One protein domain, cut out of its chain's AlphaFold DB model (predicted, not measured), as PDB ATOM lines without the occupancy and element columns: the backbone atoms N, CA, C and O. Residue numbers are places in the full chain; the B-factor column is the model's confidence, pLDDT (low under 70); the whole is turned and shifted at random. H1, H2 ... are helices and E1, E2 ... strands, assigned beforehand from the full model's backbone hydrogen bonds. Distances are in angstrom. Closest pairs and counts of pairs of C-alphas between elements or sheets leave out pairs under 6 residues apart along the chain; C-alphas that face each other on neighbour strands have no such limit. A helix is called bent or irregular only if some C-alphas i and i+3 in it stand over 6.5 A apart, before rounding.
ATOM      1  N   ARG A 117     -50.207  -3.427 -95.282       52.03
ATOM      2  CA  ARG A 117     -50.028  -4.713 -95.960       52.03
ATOM      3  C   ARG A 117     -49.540  -4.525 -97.398       52.03
ATOM      4  O   ARG A 117     -49.897  -3.587 -98.101       52.03
ATOM      5  N   GLN A 118     -48.831  -5.558 -97.838       53.12
ATOM      6  CA  GLN A 118     -48.123  -5.844 -99.093       53.12
ATOM      7  C   GLN A 118     -48.855  -5.607-100.440       53.12
ATOM      8  O   GLN A 118     -48.352  -5.987-101.499       53.12
ATOM      9  N   THR A 119     -50.028  -4.978-100.457       45.75
ATOM     10  CA  THR A 119     -50.812  -4.710-101.668       45.75
ATOM     11  C   THR A 119     -50.648  -3.254-102.112       45.75
ATOM     12  O   THR A 119     -51.407  -2.388-101.695       45.75
ATOM     13  N   ARG A 120     -49.680  -3.031-103.018       53.94
ATOM     14  CA  ARG A 120     -49.272  -1.752-103.654       53.94
ATOM     15  C   ARG A 120     -48.385  -0.826-102.807       53.94
ATOM     16  O   ARG A 120     -48.705   0.336-102.583       53.94
ATOM     17  N   TRP A 121     -47.205  -1.332-102.461       55.12
ATOM     18  CA  TRP A 121     -46.123  -0.616-101.774       55.12
ATOM     19  C   TRP A 121     -45.875   0.816-102.281       55.12
ATOM     20  O   TRP A 121     -45.897   1.753-101.493       55.12
ATOM     21  N   LEU A 122     -45.740   1.018-103.596       56.56
ATOM     22  CA  LEU A 122     -45.416   2.340-104.150       56.56
ATOM     23  C   LEU A 122     -46.491   3.408-103.887       56.56
ATOM     24  O   LEU A 122     -46.140   4.559-103.655       56.56
ATOM     25  N   SER A 123     -47.784   3.055-103.900       57.38
ATOM     26  CA  SER A 123     -48.850   4.046-103.679       57.38
ATOM     27  C   SER A 123     -49.041   4.387-102.206       57.38
ATOM     28  O   SER A 123     -49.392   5.520-101.894       57.38
ATOM     29  N   VAL A 124     -48.812   3.427-101.303       59.50
ATOM     30  CA  VAL A 124     -49.028   3.666 -99.871       59.50
ATOM     31  C   VAL A 124     -47.877   4.454 -99.252       59.50
ATOM     32  O   VAL A 124     -48.124   5.321 -98.421       59.50
ATOM     33  N   ASN A 125     -46.643   4.244 -99.716       63.69
ATOM     34  CA  ASN A 125     -45.496   5.043 -99.272       63.69
ATOM     35  C   ASN A 125     -45.710   6.521 -99.601       63.69
ATOM     36  O   ASN A 125     -45.570   7.385 -98.745       63.69
ATOM     37  N   HIS A 126     -46.132   6.811-100.829       64.38
ATOM     38  CA  HIS A 126     -46.416   8.176-101.249       64.38
ATOM     39  C   HIS A 126     -47.476   8.850-100.370       64.38
ATOM     40  O   HIS A 126     -47.260   9.942 -99.855       64.38
ATOM     41  N   GLU A 127     -48.609   8.180-100.156       66.25
ATOM     42  CA  GLU A 127     -49.687   8.726 -99.332       66.25
ATOM     43  C   GLU A 127     -49.257   8.924 -97.875       66.25
ATOM     44  O   GLU A 127     -49.664   9.893 -97.244       66.25
ATOM     45  N   PHE A 128     -48.407   8.037 -97.359       70.19
ATOM     46  CA  PHE A 128     -47.899   8.111 -96.001       70.19
ATOM     47  C   PHE A 128     -47.030   9.356 -95.772       70.19
ATOM     48  O   PHE A 128     -47.339  10.179 -94.916       70.19
ATOM     49  N   PHE A 129     -45.977   9.552 -96.567       71.75
ATOM     50  CA  PHE A 129     -45.049  10.669 -96.347       71.75
ATOM     51  C   PHE A 129     -45.605  12.022 -96.804       71.75
ATOM     52  O   PHE A 129     -45.155  13.050 -96.304       71.75
ATOM     53  N   LEU A 130     -46.609  12.044 -97.692       71.38
ATOM     54  CA  LEU A 130     -47.350  13.268 -98.016       71.38
ATOM     55  C   LEU A 130     -48.212  13.790 -96.860       71.38
ATOM     56  O   LEU A 130     -48.597  14.956 -96.877       71.38
ATOM     57  N   ARG A 131     -48.529  12.954 -95.864       74.69
ATOM     58  CA  ARG A 131     -49.246  13.386 -94.652       74.69
ATOM     59  C   ARG A 131     -48.334  14.087 -93.646       74.69
ATOM     60  O   ARG A 131     -48.823  14.592 -92.639       74.69
ATOM     61  N   HIS A 132     -47.029  14.101 -93.897       76.62
ATOM     62  CA  HIS A 132     -46.024  14.663 -93.011       76.62
ATOM     63  C   HIS A 132     -45.272  15.792 -93.701       76.62
ATOM     64  O   HIS A 132     -45.011  15.766 -94.907       76.62
ATOM     65  N   SER A 133     -44.882  16.786 -92.915       78.44
ATOM     66  CA  SER A 133     -44.063  17.877 -93.426       78.44
ATOM     67  C   SER A 133     -42.636  17.398 -93.764       78.44
ATOM     68  O   SER A 133     -42.149  16.405 -93.215       78.44
ATOM     69  N   PRO A 134     -41.891  18.094 -94.643       78.38
ATOM     70  CA  PRO A 134     -40.558  17.661 -95.056       78.38
ATOM     71  C   PRO A 134     -39.555  17.585 -93.910       78.38
ATOM     72  O   PRO A 134     -38.685  16.719 -93.922       78.38
ATOM     73  N   TRP A 135     -39.663  18.473 -92.918       84.00
ATOM     74  CA  TRP A 135     -38.783  18.431 -91.752       84.00
ATOM     75  C   TRP A 135     -39.117  17.256 -90.834       84.00
ATOM     76  O   TRP A 135     -38.206  16.698 -90.234       84.00
ATOM     77  N   GLU A 136     -40.376  16.827 -90.753       80.94
ATOM     78  CA  GLU A 136     -40.752  15.602 -90.035       80.94
ATOM     79  C   GLU A 136     -40.232  14.364 -90.755       80.94
ATOM     80  O   GLU A 136     -39.653  13.476 -90.131       80.94
ATOM     81  N   ASN A 137     -40.341  14.346 -92.083       78.81
ATOM     82  CA  ASN A 137     -39.763  13.285 -92.895       78.81
ATOM     83  C   ASN A 137     -38.244  13.203 -92.704       78.81
ATOM     84  O   ASN A 137     -37.706  12.139 -92.403       78.81
ATOM     85  N   GLU A 138     -37.545  14.334 -92.766       82.38
ATOM     86  CA  GLU A 138     -36.099  14.392 -92.543       82.38
ATOM     87  C   GLU A 138     -35.700  14.085 -91.085       82.38
ATOM     88  O   GLU A 138     -34.635  13.510 -90.853       82.38
ATOM     89  N   GLN A 139     -36.546  14.364 -90.085       83.69
ATOM     90  CA  GLN A 139     -36.339  13.874 -88.714       83.69
ATOM     91  C   GLN A 139     -36.353  12.341 -88.659       83.69
ATOM     92  O   GLN A 139     -35.498  11.751 -87.995       83.69
ATOM     93  N   MET A 140     -37.259  11.682 -89.386       78.75
ATOM     94  CA  MET A 140     -37.251  10.219 -89.487       78.75
ATOM     95  C   MET A 140     -35.970   9.705 -90.142       78.75
ATOM     96  O   MET A 140     -35.359   8.767 -89.630       78.75
ATOM     97  N   PHE A 141     -35.511  10.359 -91.215       78.75
ATOM     98  CA  PHE A 141     -34.225  10.043 -91.841       78.75
ATOM     99  C   PHE A 141     -33.049  10.222 -90.877       78.75
ATOM    100  O   PHE A 141     -32.148   9.386 -90.844       78.75
ATOM    101  N   CYS A 142     -33.057  11.263 -90.043       82.00
ATOM    102  CA  CYS A 142     -32.032  11.461 -89.021       82.00
ATOM    103  C   CYS A 142     -32.030  10.335 -87.974       82.00
ATOM    104  O   CYS A 142     -30.957   9.859 -87.603       82.00
ATOM    105  N   ILE A 143     -33.206   9.898 -87.504       81.56
ATOM    106  CA  ILE A 143     -33.331   8.771 -86.562       81.56
ATOM    107  C   ILE A 143     -32.807   7.498 -87.218       81.56
ATOM    108  O   ILE A 143     -31.985   6.795 -86.631       81.56
ATOM    109  N   HIS A 144     -33.226   7.234 -88.453       81.69
ATOM    110  CA  HIS A 144     -32.763   6.092 -89.228       81.69
ATOM    111  C   HIS A 144     -31.236   6.098 -89.387       81.69
ATOM    112  O   HIS A 144     -30.577   5.111 -89.072       81.69
ATOM    113  N   HIS A 145     -30.655   7.227 -89.798       83.31
ATOM    114  CA  HIS A 145     -29.209   7.390 -89.937       83.31
ATOM    115  C   HIS A 145     -28.479   7.185 -88.601       83.31
ATOM    116  O   HIS A 145     -27.466   6.494 -88.538       83.31
ATOM    117  N   PHE A 146     -29.008   7.722 -87.498       84.81
ATOM    118  CA  PHE A 146     -28.448   7.494 -86.168       84.81
ATOM    119  C   PHE A 146     -28.457   6.009 -85.784       84.81
ATOM    120  O   PHE A 146     -27.443   5.484 -85.313       84.81
ATOM    121  N   LEU A 147     -29.583   5.323 -85.995       85.06
ATOM    122  CA  LEU A 147     -29.712   3.889 -85.742       85.06
ATOM    123  C   LEU A 147     -28.740   3.088 -86.605       85.06
ATOM    124  O   LEU A 147     -28.089   2.175 -86.104       85.06
ATOM    125  N   GLU A 148     -28.575   3.477 -87.865       87.75
ATOM    126  CA  GLU A 148     -27.608   2.882 -88.773       87.75
ATOM    127  C   GLU A 148     -26.169   3.033 -88.265       87.75
ATOM    128  O   GLU A 148     -25.426   2.052 -88.206       87.75
ATOM    129  N   MET A 149     -25.785   4.234 -87.827       86.62
ATOM    130  CA  MET A 149     -24.465   4.505 -87.249       86.62
ATOM    131  C   MET A 149     -24.216   3.692 -85.977       86.62
ATOM    132  O   MET A 149     -23.112   3.187 -85.760       86.62
ATOM    133  N   LYS A 150     -25.236   3.526 -85.129       87.62
ATOM    134  CA  LYS A 150     -25.142   2.658 -83.947       87.62
ATOM    135  C   LYS A 150     -25.017   1.196 -84.340       87.62
ATOM    136  O   LYS A 150     -24.175   0.492 -83.788       87.62
ATOM    137  N   PHE A 151     -25.796   0.751 -85.313       90.12
ATOM    138  CA  PHE A 151     -25.741  -0.613 -85.807       90.12
ATOM    139  C   PHE A 151     -24.401  -0.920 -86.489       90.12
ATOM    140  O   PHE A 151     -23.875  -2.011 -86.327       90.12
ATOM    141  N   ALA A 152     -23.756   0.050 -87.141       90.38
ATOM    142  CA  ALA A 152     -22.427  -0.126 -87.728       90.38
ATOM    143  C   ALA A 152     -21.342  -0.522 -86.703       90.38
ATOM    144  O   ALA A 152     -20.310  -1.069 -87.083       90.38
ATOM    145  N   THR A 153     -21.572  -0.348 -85.395       89.94
ATOM    146  CA  THR A 153     -20.670  -0.873 -84.350       89.94
ATOM    147  C   THR A 153     -20.590  -2.405 -84.322       89.94
ATOM    148  O   THR A 153     -19.649  -2.959 -83.754       89.94
ATOM    149  N   THR A 154     -21.512  -3.102 -84.993       92.12
ATOM    150  CA  THR A 154     -21.501  -4.560 -85.186       92.12
ATOM    151  C   THR A 154     -20.612  -5.002 -86.356       92.12
ATOM    152  O   THR A 154     -20.724  -6.140 -86.821       92.12
ATOM    153  N   TYR A 155     -19.757  -4.105 -86.874       93.00
ATOM    154  CA  TYR A 155     -18.892  -4.362 -88.029       93.00
ATOM    155  C   TYR A 155     -18.006  -5.597 -87.850       93.00
ATOM    156  O   TYR A 155     -17.699  -6.268 -88.830       93.00
ATOM    157  N   ASP A 156     -17.604  -5.912 -86.617       94.06
ATOM    158  CA  ASP A 156     -16.742  -7.044 -86.290       94.06
ATOM    159  C   ASP A 156     -17.337  -8.366 -86.790       94.06
ATOM    160  O   ASP A 156     -16.644  -9.194 -87.382       94.06
ATOM    161  N   VAL A 157     -18.649  -8.549 -86.635       96.56
ATOM    162  CA  VAL A 157     -19.316  -9.762 -87.097       96.56
ATOM    163  C   VAL A 157     -19.289  -9.838 -88.621       96.56
ATOM    164  O   VAL A 157     -18.933 -10.873 -89.186       96.56
ATOM    165  N   PHE A 158     -19.606  -8.741 -89.301       95.50
ATOM    166  CA  PHE A 158     -19.665  -8.698 -90.762       95.50
ATOM    167  C   PHE A 158     -18.284  -8.770 -91.424       95.50
ATOM    168  O   PHE A 158     -18.135  -9.388 -92.480       95.50
ATOM    169  N   ALA A 159     -17.259  -8.199 -90.795       96.69
ATOM    170  CA  ALA A 159     -15.885  -8.195 -91.283       96.69
ATOM    171  C   ALA A 159     -15.185  -9.551 -91.101       96.69
ATOM    172  O   ALA A 159     -14.288  -9.880 -91.880       96.69
ATOM    173  N   HIS A 160     -15.618 -10.361 -90.128       97.94
ATOM    174  CA  HIS A 160     -14.899 -11.578 -89.743       97.94
ATOM    175  C   HIS A 160     -15.676 -12.882 -89.926       97.94
ATOM    176  O   HIS A 160     -15.055 -13.922 -90.132       97.94
ATOM    177  N   ASP A 161     -17.011 -12.886 -89.912       98.31
ATOM    178  CA  ASP A 161     -17.760 -14.131 -90.093       98.31
ATOM    179  C   ASP A 161     -17.641 -14.677 -91.523       98.31
ATOM    180  O   ASP A 161     -17.837 -13.965 -92.513       98.31
ATOM    181  N   VAL A 162     -17.325 -15.968 -91.633       98.31
ATOM    182  CA  VAL A 162     -17.155 -16.659 -92.917       98.31
ATOM    183  C   VAL A 162     -18.473 -16.733 -93.704       98.31
ATOM    184  O   VAL A 162     -18.471 -16.571 -94.927       98.31
ATOM    185  N   ALA A 163     -19.610 -16.942 -93.033       97.50
ATOM    186  CA  ALA A 163     -20.918 -17.058 -93.679       97.50
ATOM    187  C   ALA A 163     -21.402 -15.717 -94.242       97.50
ATOM    188  O   ALA A 163     -21.970 -15.678 -95.337       97.50
ATOM    189  N   PHE A 164     -21.183 -14.623 -93.511       97.06
ATOM    190  CA  PHE A 164     -21.459 -13.272 -94.001       97.06
ATOM    191  C   PHE A 164     -20.485 -12.845 -95.097       97.06
ATOM    192  O   PHE A 164     -20.922 -12.265 -96.090       97.06
ATOM    193  N   GLY A 165     -19.212 -13.245 -95.010       97.56
ATOM    194  CA  GLY A 165     -18.251 -13.059 -96.099       97.56
ATOM    195  C   GLY A 165     -18.683 -13.747 -97.398       97.56
ATOM    196  O   GLY A 165     -18.657 -13.130 -98.460       97.56
ATOM    197  N   LYS A 166     -19.185 -14.989 -97.316       97.44
ATOM    198  CA  LYS A 166     -19.779 -15.702 -98.464       97.44
ATOM    199  C   LYS A 166     -21.005 -14.990 -99.036       97.44
ATOM    200  O   LYS A 166     -21.247 -15.042-100.241       97.44
ATOM    201  N   ARG A 167     -21.821 -14.381 -98.174       95.44
ATOM    202  CA  ARG A 167     -23.012 -13.614 -98.568       95.44
ATOM    203  C   ARG A 167     -22.676 -12.212 -99.081       95.44
ATOM    204  O   ARG A 167     -23.572 -11.565 -99.599       95.44
ATOM    205  N   LYS A 168     -21.408 -11.786 -98.987       96.25
ATOM    206  CA  LYS A 168     -20.942 -10.440 -99.342       96.25
ATOM    207  C   LYS A 168     -21.717  -9.343 -98.608       96.25
ATOM    208  O   LYS A 168     -22.097  -8.346 -99.209       96.25
ATOM    209  N   VAL A 169     -21.978  -9.555 -97.317       94.94
ATOM    210  CA  VAL A 169     -22.640  -8.548 -96.476       94.94
ATOM    211  C   VAL A 169     -21.752  -7.311 -96.392       94.94
ATOM    212  O   VAL A 169     -20.671  -7.375 -95.805       94.94
ATOM    213  N   ASP A 170     -22.220  -6.204 -96.959       93.75
ATOM    214  CA  ASP A 170     -21.522  -4.924 -96.938       93.75
ATOM    215  C   ASP A 170     -21.487  -4.341 -95.517       93.75
ATOM    216  O   ASP A 170     -22.515  -4.155 -94.863       93.75
ATOM    217  N   TYR A 171     -20.283  -4.050 -95.026       93.50
ATOM    218  CA  TYR A 171     -20.062  -3.462 -93.707       93.50
ATOM    219  C   TYR A 171     -19.413  -2.078 -93.747       93.50
ATOM    220  O   TYR A 171     -19.159  -1.510 -92.685       93.50
ATOM    221  N   LEU A 172     -19.168  -1.521 -94.935       91.81
ATOM    222  CA  LEU A 172     -18.542  -0.211 -95.110       91.81
ATOM    223  C   LEU A 172     -19.515   0.845 -95.620       91.81
ATOM    224  O   LEU A 172     -19.393   2.004 -95.233       91.81
ATOM    225  N   THR A 173     -20.456   0.474 -96.485       88.25
ATOM    226  CA  THR A 173     -21.400   1.444 -97.040       88.25
ATOM    227  C   THR A 173     -22.542   1.717 -96.071       88.25
ATOM    228  O   THR A 173     -22.950   0.846 -95.296       88.25
ATOM    229  N   PHE A 174     -23.029   2.955 -96.109       83.19
ATOM    230  CA  PHE A 174     -24.183   3.421 -95.353       83.19
ATOM    231  C   PHE A 174     -25.352   3.733 -96.287       83.19
ATOM    232  O   PHE A 174     -25.188   3.878 -97.504       83.19
ATOM    233  N   GLY A 175     -26.528   3.865 -95.692       78.88
ATOM    234  CA  GLY A 175     -27.749   4.267 -96.346       78.88
ATOM    235  C   GLY A 175     -28.308   3.187 -97.260       78.88
ATOM    236  O   GLY A 175     -28.194   1.980 -97.029       78.88
ATOM    237  N   THR A 176     -28.952   3.657 -98.317       69.94
ATOM    238  CA  THR A 176     -29.859   2.869 -99.158       69.94
ATOM    239  C   THR A 176     -29.175   1.839-100.042       69.94
ATOM    240  O   THR A 176     -29.827   0.952-100.570       69.94
ATOM    241  N   LYS A 177     -27.849   1.907-100.171       77.81
ATOM    242  CA  LYS A 177     -27.069   0.943-100.956       77.81
ATOM    243  C   LYS A 177     -26.704  -0.322-100.173       77.81
ATOM    244  O   LYS A 177     -26.091  -1.219-100.745       77.81
ATOM    245  N   ASN A 178     -27.035  -0.386 -98.881       85.81
ATOM    246  CA  ASN A 178     -26.680  -1.499 -98.005       85.81
ATOM    247  C   ASN A 178     -27.904  -2.344 -97.611       85.81
ATOM    248  O   ASN A 178     -28.309  -2.346 -96.449       85.81
ATOM    249  N   ASP A 179     -28.464  -3.100 -98.560       82.75
ATOM    250  CA  ASP A 179     -29.675  -3.924 -98.382       82.75
ATOM    251  C   ASP A 179     -29.651  -4.783 -97.109       82.75
ATOM    252  O   ASP A 179     -30.634  -4.882 -96.379       82.75
ATOM    253  N   SER A 180     -28.497  -5.386 -96.801       87.44
ATOM    254  CA  SER A 180     -28.350  -6.236 -95.614       87.44
ATOM    255  C   SER A 180     -28.544  -5.440 -94.326       87.44
ATOM    256  O   SER A 180     -29.229  -5.895 -93.413       87.44
ATOM    257  N   ARG A 181     -27.968  -4.237 -94.249       87.81
ATOM    258  CA  ARG A 181     -28.147  -3.369 -93.090       87.81
ATOM    259  C   ARG A 181     -29.578  -2.878 -92.970       87.81
ATOM    260  O   ARG A 181     -30.114  -2.882 -91.867       87.81
ATOM    261  N   GLN A 182     -30.195  -2.533 -94.091       84.06
ATOM    262  CA  GLN A 182     -31.587  -2.099 -94.125       84.06
ATOM    263  C   GLN A 182     -32.544  -3.188 -93.628       84.06
ATOM    264  O   GLN A 182     -33.393  -2.904 -92.786       84.06
ATOM    265  N   LEU A 183     -32.320  -4.443 -94.027       83.69
ATOM    266  CA  LEU A 183     -33.050  -5.606 -93.512       83.69
ATOM    267  C   LEU A 183     -32.970  -5.725 -91.981       83.69
ATOM    268  O   LEU A 183     -33.940  -6.097 -91.324       83.69
ATOM    269  N   TRP A 184     -31.807  -5.454 -91.387       88.50
ATOM    270  CA  TRP A 184     -31.651  -5.533 -89.932       88.50
ATOM    271  C   TRP A 184     -32.231  -4.326 -89.204       88.50
ATOM    272  O   TRP A 184     -32.786  -4.489 -88.119       88.50
ATOM    273  N   LEU A 185     -32.123  -3.132 -89.787       85.12
ATOM    274  CA  LEU A 185     -32.735  -1.931 -89.224       85.12
ATOM    275  C   LEU A 185     -34.263  -2.030 -89.226       85.12
ATOM    276  O   LEU A 185     -34.910  -1.586 -88.277       85.12
ATOM    277  N   SER A 186     -34.841  -2.673 -90.241       79.69
ATOM    278  CA  SER A 186     -36.287  -2.837 -90.354       79.69
ATOM    279  C   SER A 186     -36.912  -3.782 -89.331       79.69
ATOM    280  O   SER A 186     -38.123  -3.740 -89.121       79.69
ATOM    281  N   GLN A 187     -36.100  -4.568 -88.619       81.50
ATOM    282  CA  GLN A 187     -36.563  -5.369 -87.479       81.50
ATOM    283  C   GLN A 187     -36.928  -4.503 -86.257       81.50
ATOM    284  O   GLN A 187     -37.462  -5.009 -85.270       81.50
ATOM    285  N   GLY A 188     -36.650  -3.199 -86.315       79.25
ATOM    286  CA  GLY A 188     -37.025  -2.231 -85.295       79.25
ATOM    287  C   GLY A 188     -35.973  -2.046 -84.203       79.25
ATOM    288  O   GLY A 188     -34.975  -2.762 -84.095       79.25
ATOM    289  N   ILE A 189     -36.201  -1.034 -83.369       79.50
ATOM    290  CA  ILE A 189     -35.211  -0.562 -82.398       79.50
ATOM    291  C   ILE A 189     -34.889  -1.576 -81.299       79.50
ATOM    292  O   ILE A 189     -33.738  -1.652 -80.885       79.50
ATOM    293  N   GLU A 190     -35.856  -2.384 -80.853       80.81
ATOM    294  CA  GLU A 190     -35.595  -3.417 -79.842       80.81
ATOM    295  C   GLU A 190     -34.565  -4.414 -80.347       80.81
ATOM    296  O   GLU A 190     -33.602  -4.711 -79.645       80.81
ATOM    297  N   TYR A 191     -34.732  -4.868 -81.590       87.06
ATOM    298  CA  TYR A 191     -33.784  -5.756 -82.238       87.06
ATOM    299  C   TYR A 191     -32.413  -5.089 -82.386       87.06
ATOM    300  O   TYR A 191     -31.399  -5.683 -82.024       87.06
ATOM    301  N   ILE A 192     -32.367  -3.837 -82.856       88.56
ATOM    302  CA  ILE A 192     -31.114  -3.080 -82.984       88.56
ATOM    303  C   ILE A 192     -30.403  -2.993 -81.627       88.56
ATOM    304  O   ILE A 192     -29.235  -3.369 -81.527       88.56
ATOM    305  N   CYS A 193     -31.104  -2.554 -80.577       88.38
ATOM    306  CA  CYS A 193     -30.592  -2.460 -79.210       88.38
ATOM    307  C   CYS A 193     -30.099  -3.815 -78.693       88.38
ATOM    308  O   CYS A 193     -29.008  -3.917 -78.134       88.38
ATOM    309  N   ASP A 194     -30.878  -4.865 -78.902       91.50
ATOM    310  CA  ASP A 194     -30.557  -6.221 -78.484       91.50
ATOM    311  C   ASP A 194     -29.310  -6.761 -79.201       91.50
ATOM    312  O   ASP A 194     -28.485  -7.411 -78.565       91.50
ATOM    313  N   VAL A 195     -29.089  -6.438 -80.480       94.25
ATOM    314  CA  VAL A 195     -27.861  -6.791 -81.217       94.25
ATOM    315  C   VAL A 195     -26.649  -5.989 -80.727       94.25
ATOM    316  O   VAL A 195     -25.607  -6.589 -80.438       94.25
ATOM    317  N   ILE A 196     -26.751  -4.658 -80.621       94.06
ATOM    318  CA  ILE A 196     -25.606  -3.796 -80.254       94.06
ATOM    319  C   ILE A 196     -25.149  -4.011 -78.806       94.06
ATOM    320  O   ILE A 196     -23.973  -3.830 -78.507       94.06
ATOM    321  N   THR A 197     -26.059  -4.419 -77.915       93.31
ATOM    322  CA  THR A 197     -25.754  -4.695 -76.501       93.31
ATOM    323  C   THR A 197     -25.174  -6.088 -76.264       93.31
ATOM    324  O   THR A 197     -24.819  -6.412 -75.135       93.31
ATOM    325  N   GLN A 198     -25.038  -6.929 -77.298       95.94
ATOM    326  CA  GLN A 198     -24.353  -8.210 -77.135       95.94
ATOM    327  C   GLN A 198     -22.850  -8.007 -76.925       95.94
ATOM    328  O   GLN A 198     -22.154  -7.467 -77.791       95.94
ATOM    329  N   ASP A 199     -22.346  -8.552 -75.819       93.25
ATOM    330  CA  ASP A 199     -20.944  -8.424 -75.399       93.25
ATOM    331  C   ASP A 199     -19.966  -9.288 -76.204       93.25
ATOM    332  O   ASP A 199     -18.753  -9.104 -76.129       93.25
ATOM    333  N   ASN A 200     -20.467 -10.281 -76.943       93.94
ATOM    334  CA  ASN A 200     -19.617 -11.220 -77.664       93.94
ATOM    335  C   ASN A 200     -20.089 -11.481 -79.093       93.94
ATOM    336  O   ASN A 200     -21.284 -11.491 -79.402       93.94
ATOM    337  N   TYR A 201     -19.095 -11.769 -79.931       95.50
ATOM    338  CA  TYR A 201     -19.235 -12.070 -81.351       95.50
ATOM    339  C   TYR A 201     -20.294 -13.149 -81.636       95.50
ATOM    340  O   TYR A 201     -21.152 -12.945 -82.489       95.50
ATOM    341  N   GLU A 202     -20.292 -14.270 -80.904       96.00
ATOM    342  CA  GLU A 202     -21.200 -15.397 -81.182       96.00
ATOM    343  C   GLU A 202     -22.668 -15.056 -80.897       96.00
ATOM    344  O   GLU A 202     -23.568 -15.455 -81.636       96.00
ATOM    345  N   SER A 203     -22.925 -14.296 -79.832       96.12
ATOM    346  CA  SER A 203     -24.286 -13.893 -79.460       96.12
ATOM    347  C   SER A 203     -24.837 -12.870 -80.447       96.12
ATOM    348  O   SER A 203     -25.984 -12.987 -80.881       96.12
ATOM    349  N   ARG A 204     -23.992 -11.925 -80.875       96.12
ATOM    350  CA  ARG A 204     -24.324 -10.936 -81.904       96.12
ATOM    351  C   ARG A 204     -24.592 -11.604 -83.254       96.12
ATOM    352  O   ARG A 204     -25.639 -11.376 -83.854       96.12
ATOM    353  N   LYS A 205     -23.705 -12.509 -83.683       96.44
ATOM    354  CA  LYS A 205     -23.865 -13.320 -84.897       96.44
ATOM    355  C   LYS A 205     -25.180 -14.093 -84.908       96.44
ATOM    356  O   LYS A 205     -25.912 -14.016 -85.889       96.44
ATOM    357  N   ARG A 206     -25.501 -14.806 -83.825       95.44
ATOM    358  CA  ARG A 206     -26.725 -15.616 -83.748       95.44
ATOM    359  C   ARG A 206     -27.981 -14.777 -83.988       95.44
ATOM    360  O   ARG A 206     -28.861 -15.211 -84.724       95.44
ATOM    361  N   LYS A 207     -28.059 -13.577 -83.402       94.50
ATOM    362  CA  LYS A 207     -29.197 -12.664 -83.611       94.50
ATOM    363  C   LYS A 207     -29.289 -12.187 -85.060       94.50
ATOM    364  O   LYS A 207     -30.360 -12.264 -85.655       94.50
ATOM    365  N   LEU A 208     -28.153 -11.797 -85.642       94.31
ATOM    366  CA  LEU A 208     -28.062 -11.385 -87.046       94.31
ATOM    367  C   LEU A 208     -28.500 -12.492 -88.015       94.31
ATOM    368  O   LEU A 208     -29.162 -12.217 -89.017       94.31
ATOM    369  N   GLU A 209     -28.159 -13.748 -87.719       93.19
ATOM    370  CA  GLU A 209     -28.582 -14.906 -88.510       93.19
ATOM    371  C   GLU A 209     -30.085 -15.193 -88.383       93.19
ATOM    372  O   GLU A 209     -30.714 -15.515 -89.390       93.19
ATOM    373  N   MET A 210     -30.670 -15.035 -87.190       90.31
ATOM    374  CA  MET A 210     -32.110 -15.228 -86.962       90.31
ATOM    375  C   MET A 210     -32.958 -14.234 -87.764       90.31
ATOM    376  O   MET A 210     -33.933 -14.635 -88.402       90.31
ATOM    377  N   ALA A 211     -32.556 -12.960 -87.806       85.69
ATOM    378  CA  ALA A 211     -33.262 -11.940 -88.581       85.69
ATOM    379  C   ALA A 211     -33.200 -12.185 -90.094       85.69
ATOM    380  O   ALA A 211     -34.117 -11.821 -90.816       85.69
ATOM    381  N   HIS A 212     -32.164 -12.869 -90.585       78.38
ATOM    382  CA  HIS A 212     -32.037 -13.167 -92.014       78.38
ATOM    383  C   HIS A 212     -33.120 -14.131 -92.532       78.38
ATOM    384  O   HIS A 212     -33.290 -14.274 -93.739       78.38
ATOM    385  N   SER A 213     -33.828 -14.816 -91.626       74.69
ATOM    386  CA  SER A 213     -34.992 -15.652 -91.948       74.69
ATOM    387  C   SER A 213     -36.341 -14.963 -91.731       74.69
ATOM    388  O   SER A 213     -37.375 -15.556 -92.034       74.69
ATOM    389  N   MET A 214     -36.346 -13.745 -91.186       74.38
ATOM    390  CA  MET A 214     -37.565 -12.990 -90.911       74.38
ATOM    391  C   MET A 214     -38.031 -12.226 -92.154       74.38
ATOM    392  O   MET A 214     -37.277 -12.031 -93.108       74.38
ATOM    393  N   HIS A 215     -39.307 -11.833 -92.159       65.50
ATOM    394  CA  HIS A 215     -39.867 -11.026 -93.236       65.50
ATOM    395  C   HIS A 215     -39.188  -9.655 -93.284       65.50
ATOM    396  O   HIS A 215     -38.986  -9.012 -92.255       65.50
ATOM    397  N   ASP A 216     -38.856  -9.225 -94.497       61.06
ATOM    398  CA  ASP A 216     -38.293  -7.909 -94.745       61.06
ATOM    399  C   ASP A 216     -39.423  -6.876 -94.759       61.06
ATOM    400  O   ASP A 216     -40.315  -6.921 -95.613       61.06
ATOM    401  N   ALA A 217     -39.415  -5.964 -93.790       59.09
ATOM    402  CA  ALA A 217     -40.102  -4.698 -93.954       59.09
ATOM    403  C   ALA A 217     -39.112  -3.797 -94.686       59.09
ATOM    404  O   ALA A 217     -38.206  -3.264 -94.062       59.09
ATOM    405  N   ASN A 218     -39.228  -3.647 -96.003       58.22
ATOM    406  CA  ASN A 218     -38.249  -2.867 -96.754       58.22
ATOM    407  C   ASN A 218     -38.467  -1.355 -96.536       58.22
ATOM    408  O   ASN A 218     -38.838  -0.618 -97.443       58.22
ATOM    409  N   LEU A 219     -38.264  -0.886 -95.296       61.72
ATOM    410  CA  LEU A 219     -38.338   0.516 -94.882       61.72
ATOM    411  C   LEU A 219     -37.417   1.374 -95.751       61.72
ATOM    412  O   LEU A 219     -37.683   2.548 -95.968       61.72
ATOM    413  N   ASN A 220     -36.360   0.785 -96.302       57.81
ATOM    414  CA  ASN A 220     -35.500   1.485 -97.228       57.81
ATOM    415  C   ASN A 220     -36.130   1.689 -98.604       57.81
ATOM    416  O   ASN A 220     -36.145   2.822 -99.048       57.81
ATOM    417  N   GLU A 221     -36.720   0.672 -99.243       59.53
ATOM    418  CA  GLU A 221     -37.508   0.857-100.481       59.53
ATOM    419  C   GLU A 221     -38.623   1.884-100.300       59.53
ATOM    420  O   GLU A 221     -39.036   2.556-101.239       59.53
ATOM    421  N   VAL A 222     -39.116   2.005 -99.076       64.00
ATOM    422  CA  VAL A 222     -40.144   2.961 -98.700       64.00
ATOM    423  C   VAL A 222     -39.579   4.360 -98.673       64.00
ATOM    424  O   VAL A 222     -40.106   5.230 -99.355       64.00
ATOM    425  N   LEU A 223     -38.476   4.551 -97.957       59.91
ATOM    426  CA  LEU A 223     -37.731   5.800 -97.939       59.91
ATOM    427  C   LEU A 223     -37.165   6.155 -99.334       59.91
ATOM    428  O   LEU A 223     -37.062   7.333 -99.665       59.91
ATOM    429  N   PHE A 224     -36.866   5.157-100.173       58.94
ATOM    430  CA  PHE A 224     -36.357   5.277-101.543       58.94
ATOM    431  C   PHE A 224     -37.456   5.611-102.549       58.94
ATOM    432  O   PHE A 224     -37.279   6.464-103.409       58.94
ATOM    433  N   GLY A 225     -38.639   5.010-102.418       60.12
ATOM    434  CA  GLY A 225     -39.796   5.328-103.256       60.12
ATOM    435  C   GLY A 225     -40.222   6.796-103.144       60.12
ATOM    436  O   GLY A 225     -40.835   7.328-104.065       60.12
ATOM    437  N   LEU A 226     -39.853   7.467-102.050       59.06
ATOM    438  CA  LEU A 226     -40.032   8.908-101.872       59.06
ATOM    439  C   LEU A 226     -39.006   9.750-102.620       59.06
ATOM    440  O   LEU A 226     -39.318  10.889-102.947       59.06
ATOM    441  N   GLU A 227     -37.808   9.231-102.893       55.84
ATOM    442  CA  GLU A 227     -36.746   9.935-103.622       55.84
ATOM    443  C   GLU A 227     -37.243  10.393-104.985       55.84
ATOM    444  O   GLU A 227     -37.237  11.583-105.307       55.84
ATOM    445  N   GLU A 228     -37.742   9.430-105.760       54.31
ATOM    446  CA  GLU A 228     -38.267   9.693-107.088       54.31
ATOM    447  C   GLU A 228     -39.550  10.529-107.011       54.31
ATOM    448  O   GLU A 228     -39.773  11.372-107.873       54.31
ATOM    449  N   GLN A 229     -40.386  10.345-105.984       52.31
ATOM    450  CA  GLN A 229     -41.762  10.858-105.996       52.31
ATOM    451  C   GLN A 229     -41.969  12.187-105.257       52.31
ATOM    452  O   GLN A 229     -42.706  13.038-105.752       52.31
ATOM    453  N   MET A 230     -41.335  12.401-104.102       52.47
ATOM    454  CA  MET A 230     -41.438  13.658-103.349       52.47
ATOM    455  C   MET A 230     -40.487  14.736-103.872       52.47
ATOM    456  O   MET A 230     -40.790  15.921-103.738       52.47
ATOM    457  N   PHE A 231     -39.335  14.345-104.429       53.91
ATOM    458  CA  PHE A 231     -38.204  15.264-104.598       53.91
ATOM    459  C   PHE A 231     -37.648  15.360-106.017       53.91
ATOM    460  O   PHE A 231     -36.851  16.262-106.286       53.91
ATOM    461  N   SER A 232     -38.122  14.538-106.958       54.91
ATOM    462  CA  SER A 232     -38.043  14.932-108.361       54.91
ATOM    463  C   SER A 232     -38.927  16.156-108.538       54.91
ATOM    464  O   SER A 232     -40.153  16.061-108.527       54.91
ATOM    465  N   PRO A 341     -11.467   4.422-101.133       82.69
ATOM    466  CA  PRO A 341     -11.461   3.407-102.189       82.69
ATOM    467  C   PRO A 341     -10.650   2.150-101.834       82.69
ATOM    468  O   PRO A 341     -10.978   1.048-102.270       82.69
ATOM    469  N   GLY A 342      -9.617   2.298-100.994       90.19
ATOM    470  CA  GLY A 342      -8.849   1.174-100.453       90.19
ATOM    471  C   GLY A 342      -9.657   0.242 -99.542       90.19
ATOM    472  O   GLY A 342      -9.470  -0.968 -99.615       90.19
ATOM    473  N   GLY A 343     -10.583   0.778 -98.744       92.19
ATOM    474  CA  GLY A 343     -11.443  -0.002 -97.852       92.19
ATOM    475  C   GLY A 343     -12.427  -0.889 -98.612       92.19
ATOM    476  O   GLY A 343     -12.556  -2.065 -98.284       92.19
ATOM    477  N   ILE A 344     -13.058  -0.372 -99.674       93.00
ATOM    478  CA  ILE A 344     -13.976  -1.165-100.516       93.00
ATOM    479  C   ILE A 344     -13.232  -2.349-101.136       93.00
ATOM    480  O   ILE A 344     -13.687  -3.487-101.037       93.00
ATOM    481  N   LYS A 345     -12.050  -2.100-101.709       95.62
ATOM    482  CA  LYS A 345     -11.228  -3.158-102.299       95.62
ATOM    483  C   LYS A 345     -10.819  -4.214-101.266       95.62
ATOM    484  O   LYS A 345     -10.907  -5.406-101.544       95.62
ATOM    485  N   GLU A 346     -10.397  -3.798-100.071       96.00
ATOM    486  CA  GLU A 346     -10.054  -4.733 -98.993       96.00
ATOM    487  C   GLU A 346     -11.265  -5.562 -98.538       96.00
ATOM    488  O   GLU A 346     -11.147  -6.771 -98.320       96.00
ATOM    489  N   MET A 347     -12.444  -4.944 -98.451       96.38
ATOM    490  CA  MET A 347     -13.688  -5.643 -98.148       96.38
ATOM    491  C   MET A 347     -14.008  -6.707 -99.204       96.38
ATOM    492  O   MET A 347     -14.281  -7.854 -98.843       96.38
ATOM    493  N   GLU A 348     -13.908  -6.374-100.490       96.81
ATOM    494  CA  GLU A 348     -14.118  -7.317-101.595       96.81
ATOM    495  C   GLU A 348     -13.115  -8.482-101.574       96.81
ATOM    496  O   GLU A 348     -13.508  -9.644-101.723       96.81
ATOM    497  N   GLU A 349     -11.831  -8.200-101.323       97.75
ATOM    498  CA  GLU A 349     -10.793  -9.224-101.143       97.75
ATOM    499  C   GLU A 349     -11.134 -10.149 -99.959       97.75
ATOM    500  O   GLU A 349     -11.067 -11.378-100.085       97.75
ATOM    501  N   SER A 350     -11.599  -9.583 -98.837       97.75
ATOM    502  CA  SER A 350     -12.039 -10.352 -97.664       97.75
ATOM    503  C   SER A 350     -13.224 -11.271 -97.972       97.75
ATOM    504  O   SER A 350     -13.323 -12.374 -97.424       97.75
ATOM    505  N   PHE A 351     -14.141 -10.841 -98.846       98.12
ATOM    506  CA  PHE A 351     -15.276 -11.659 -99.267       98.12
ATOM    507  C   PHE A 351     -14.822 -12.833-100.122       98.12
ATOM    508  O   PHE A 351     -15.327 -13.942 -99.938       98.12
ATOM    509  N   ALA A 352     -13.866 -12.622-101.030       98.31
ATOM    510  CA  ALA A 352     -13.322 -13.689-101.863       98.31
ATOM    511  C   ALA A 352     -12.641 -14.776-101.014       98.31
ATOM    512  O   ALA A 352     -12.908 -15.967-101.203       98.31
ATOM    513  N   GLU A 353     -11.828 -14.382-100.030       98.38
ATOM    514  CA  GLU A 353     -11.133 -15.326 -99.148       98.38
ATOM    515  C   GLU A 353     -12.108 -16.113 -98.262       98.38
ATOM    516  O   GLU A 353     -12.085 -17.348 -98.239       98.38
ATOM    517  N   ARG A 354     -13.046 -15.424 -97.601       98.25
ATOM    518  CA  ARG A 354     -14.070 -16.080 -96.774       98.25
ATOM    519  C   ARG A 354     -15.023 -16.948 -97.589       98.25
ATOM    520  O   ARG A 354     -15.438 -18.007 -97.121       98.25
ATOM    521  N   SER A 355     -15.314 -16.568 -98.831       98.31
ATOM    522  CA  SER A 355     -16.065 -17.421 -99.755       98.31
ATOM    523  C   SER A 355     -15.316 -18.719-100.039       98.31
ATOM    524  O   SER A 355     -15.932 -19.781-100.018       98.31
ATOM    525  N   LYS A 356     -13.997 -18.680-100.270       98.19
ATOM    526  CA  LYS A 356     -13.193 -19.895-100.481       98.19
ATOM    527  C   LYS A 356     -13.250 -20.822 -99.262       98.19
ATOM    528  O   LYS A 356     -13.589 -21.994 -99.412       98.19
ATOM    529  N   ILE A 357     -13.029 -20.274 -98.066       98.00
ATOM    530  CA  ILE A 357     -13.130 -21.007 -96.793       98.00
ATOM    531  C   ILE A 357     -14.505 -21.672 -96.654       98.00
ATOM    532  O   ILE A 357     -14.601 -22.848 -96.299       98.00
ATOM    533  N   TRP A 358     -15.579 -20.942 -96.971       97.62
ATOM    534  CA  TRP A 358     -16.937 -21.476 -96.902       97.62
ATOM    535  C   TRP A 358     -17.136 -22.703 -97.805       97.62
ATOM    536  O   TRP A 358     -17.740 -23.686 -97.360       97.62
ATOM    537  N   HIS A 359     -16.640 -22.656 -99.050       96.75
ATOM    538  CA  HIS A 359     -16.743 -23.758-100.022       96.75
ATOM    539  C   HIS A 359     -15.907 -24.978 -99.624       96.75
ATOM    540  O   HIS A 359     -16.291 -26.105 -99.920       96.75
ATOM    541  N   GLU A 360     -14.803 -24.767 -98.911       96.31
ATOM    542  CA  GLU A 360     -13.983 -25.833 -98.328       96.31
ATOM    543  C   GLU A 360     -14.611 -26.440 -97.053       96.31
ATOM    544  O   GLU A 360     -14.064 -27.375 -96.475       96.31
ATOM    545  N   GLY A 361     -15.785 -25.953 -96.626       96.25
ATOM    546  CA  GLY A 361     -16.521 -26.458 -95.463       96.25
ATOM    547  C   GLY A 361     -16.188 -25.754 -94.144       96.25
ATOM    548  O   GLY A 361     -16.673 -26.180 -93.093       96.25
ATOM    549  N   GLY A 362     -15.394 -24.681 -94.187       97.31
ATOM    550  CA  GLY A 362     -15.021 -23.867 -93.033       97.31
ATOM    551  C   GLY A 362     -16.140 -22.925 -92.580       97.31
ATOM    552  O   GLY A 362     -16.914 -22.409 -93.394       97.31
ATOM    553  N   ARG A 363     -16.247 -22.701 -91.269       97.38
ATOM    554  CA  ARG A 363     -17.221 -21.808 -90.614       97.38
ATOM    555  C   ARG A 363     -16.557 -21.038 -89.470       97.38
ATOM    556  O   ARG A 363     -15.494 -21.428 -89.006       97.38
ATOM    557  N   GLY A 364     -17.210 -19.990 -88.973       96.56
ATOM    558  CA  GLY A 364     -16.768 -19.260 -87.781       96.56
ATOM    559  C   GLY A 364     -16.038 -17.959 -88.103       96.56
ATOM    560  O   GLY A 364     -16.352 -17.297 -89.093       96.56
ATOM    561  N   TYR A 365     -15.094 -17.597 -87.238       98.00
ATOM    562  CA  TYR A 365     -14.400 -16.315 -87.271       98.00
ATOM    563  C   TYR A 365     -13.125 -16.412 -88.114       98.00
ATOM    564  O   TYR A 365     -12.260 -17.246 -87.851       98.00
ATOM    565  N   TRP A 366     -12.990 -15.531 -89.100       98.19
ATOM    566  CA  TRP A 366     -11.797 -15.376 -89.926       98.19
ATOM    567  C   TRP A 366     -11.149 -14.013 -89.688       98.19
ATOM    568  O   TRP A 366     -11.814 -12.989 -89.516       98.19
ATOM    569  N   SER A 367      -9.824 -13.984 -89.714       97.69
ATOM    570  CA  SER A 367      -9.051 -12.751 -89.815       97.69
ATOM    571  C   SER A 367      -7.978 -12.913 -90.875       97.69
ATOM    572  O   SER A 367      -7.541 -14.021 -91.171       97.69
ATOM    573  N   LYS A 368      -7.559 -11.800 -91.476       97.44
ATOM    574  CA  LYS A 368      -6.577 -11.809 -92.561       97.44
ATOM    575  C   LYS A 368      -5.288 -12.496 -92.110       97.44
ATOM    576  O   LYS A 368      -4.609 -12.011 -91.208       97.44
ATOM    577  N   GLY A 369      -4.967 -13.625 -92.740       96.56
ATOM    578  CA  GLY A 369      -3.804 -14.445 -92.394       96.56
ATOM    579  C   GLY A 369      -3.951 -15.307 -91.132       96.56
ATOM    580  O   GLY A 369      -2.983 -15.963 -90.756       96.56
ATOM    581  N   ASP A 370      -5.124 -15.342 -90.496       97.81
ATOM    582  CA  ASP A 370      -5.409 -16.168 -89.321       97.81
ATOM    583  C   ASP A 370      -6.675 -17.012 -89.524       97.81
ATOM    584  O   ASP A 370      -7.810 -16.525 -89.544       97.81
ATOM    585  N   THR A 371      -6.457 -18.320 -89.644       97.12
ATOM    586  CA  THR A 371      -7.495 -19.341 -89.797       97.12
ATOM    587  C   THR A 371      -7.699 -20.177 -88.530       97.12
ATOM    588  O   THR A 371      -8.455 -21.146 -88.555       97.12
ATOM    589  N   SER A 372      -7.063 -19.815 -87.406       97.56
ATOM    590  CA  SER A 372      -7.084 -20.596 -86.157       97.56
ATOM    591  C   SER A 372      -8.471 -20.717 -85.518       97.56
ATOM    592  O   SER A 372      -8.733 -21.665 -84.781       97.56
ATOM    593  N   ARG A 373      -9.373 -19.773 -85.817       97.25
ATOM    594  CA  ARG A 373     -10.756 -19.730 -85.311       97.25
ATOM    595  C   ARG A 373     -11.788 -20.274 -86.306       97.25
ATOM    596  O   ARG A 373     -12.992 -20.151 -86.071       97.25
ATOM    597  N   ILE A 374     -11.325 -20.880 -87.401       98.00
ATOM    598  CA  ILE A 374     -12.181 -21.526 -88.395       98.00
ATOM    599  C   ILE A 374     -12.451 -22.964 -87.968       98.00
ATOM    600  O   ILE A 374     -11.539 -23.747 -87.718       98.00
ATOM    601  N   ILE A 375     -13.729 -23.318 -87.934       96.94
ATOM    602  CA  ILE A 375     -14.214 -24.665 -87.662       96.94
ATOM    603  C   ILE A 375     -14.424 -25.362 -89.006       96.94
ATOM    604  O   ILE A 375     -15.274 -24.951 -89.799       96.94
ATOM    605  N   TRP A 376     -13.645 -26.407 -89.265       96.25
ATOM    606  CA  TRP A 376     -13.771 -27.243 -90.456       96.25
ATOM    607  C   TRP A 376     -14.722 -28.397 -90.165       96.25
ATOM    608  O   TRP A 376     -14.537 -29.116 -89.186       96.25
ATOM    609  N   SER A 377     -15.744 -28.573 -91.002       91.06
ATOM    610  CA  SER A 377     -16.577 -29.775 -90.915       91.06
ATOM    611  C   SER A 377     -15.694 -30.977 -91.241       91.06
ATOM    612  O   SER A 377     -15.057 -30.976 -92.298       91.06
ATOM    613  N   GLU A 378     -15.626 -31.972 -90.353       83.31
ATOM    614  CA  GLU A 378     -14.942 -33.230 -90.653       83.31
ATOM    615  C   GLU A 378     -15.484 -33.735 -91.993       83.31
ATOM    616  O   GLU A 378     -16.698 -33.900 -92.165       83.31
TER     617      GLU A 378
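Overview. This is residues 117 to 232 and 341 to 378 of the 389 residues of an uncharacterized protein of Colletotrichum gloeosporioides (strain Cg-14) (UniProt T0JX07). The domain is elongated: one long helix with a kink, H2, runs along much of its length, and H4, H5 and H6 pack on the stretch of H2 from residue 147 to 157. At one end H1 and H7 cross near the beginning of H2; at the other end H8 crosses H3, with the small hairpin of E1 and E2 beside H3. The printed part has 154 residues with eight named helices and two named strands, in the order H1 H2 H3 H4 H5 H6 H7 H8 E1 E2, and the class is mostly helix. The two strands make one antiparallel sheet, order E1 - E2. The whole is only just compact, close to loose, with a radius of gyration of the C-alphas of 17.8 A and spans of 57 by 32 by 28 A.

Arrangement. H1, residues 121 to 130, touches H7, residues 219 to 230; the closest C-alphas are those of Asn 125 and Val 222, 5.8 A apart. They run the same way at a steep tilt of 68 degrees, only just short of about perpendicular. H2, residues 134 to 160, is the hub, touching four helices. It is irregular, with C-alphas 153 and 156 7.6 A apart, and has a kink of 57 degrees near residue 154. H1 and H2 are close but not clearly touching, with C-alphas 129 and 137 6.8 A apart. With residues 158 to 159 alone, H2 touches H3, residues 162 to 167, only at the corner and only just, with 3 pairs of C-alphas within 8 A; the closest are those of Phe 158 and Phe 164, 5.9 A apart. H4, residues 179 to 185, touches residues 147 to 151 of H2, about perpendicular at 73 degrees, closest at C-alphas 148 and 185, 7.0 A. H5, residues 189 to 196, touches residues 147 to 154 of H2 at a shallow tilt of 29 degrees, the same way, closest at C-alphas 151 and 196, 6.4 A. H6, residues 201 to 211, touches residues 154 to 157 of H2, closest at C-alphas 157 and 205, 6.2 A. H5 and H6 form a helical hairpin, opposite ways at a shallow tilt of 31 degrees, with C-alphas 195 and 204 closest, 5.5 A. H8, residues 341 to 359, touches H3 with residues 350 to 358 alone, only just about perpendicular at 70.5 degrees; C-alphas 166 and 355 are closest, 4.3 A. E1, residues 362 to 364, and E2, residues 374 to 376, form a hairpin; N 363 and O 375 are 2.9 A apart and N 375 and O 363 are 2.8 A apart, both within hydrogen-bond range. Helix packing is mostly crossed, but only just: leaving out the pairs that touch only at the corner, 2 of the 6 pairs of helices that touch are at a shallow tilt. Every O i to N i+4 pair is within hydrogen-bond range in H3, H4, H5, H6 and H8, against 5 of 6 in H1, 17 of 23 in H2 and 4 of 8 in H7.

Along the chain. H1 begins at C-alpha 121, (-46.123, -0.616, -101.774), and is 14.4 A long. H2 measures 39.3 A and ends at C-alpha 160, (-14.899, -11.578, -89.743). H3, H4 and H5 measure 8.7 A, 9.9 A and 10.4 A, H6 15.8 A, H7 15.9 A and H8 27.8 A. E1 measures 7.2 A; E2 measures 6.3 A and ends at C-alpha 376, (-13.771, -27.243, -90.456).

Size, cuts and confidence. The two C-alphas farthest apart are those of Ser 133 and Glu 378, 58.9 A. Residues 233 to 340 are not printed, and C-alphas 232 and 341 are 29.6 A apart across this cut, on the link from H7 to H8. The link from H3 to H4 is long, with 11 residues. The mean pLDDT of the printed part is 83.9; it is under 70 at residues 117 to 127, 176 and 215 to 232.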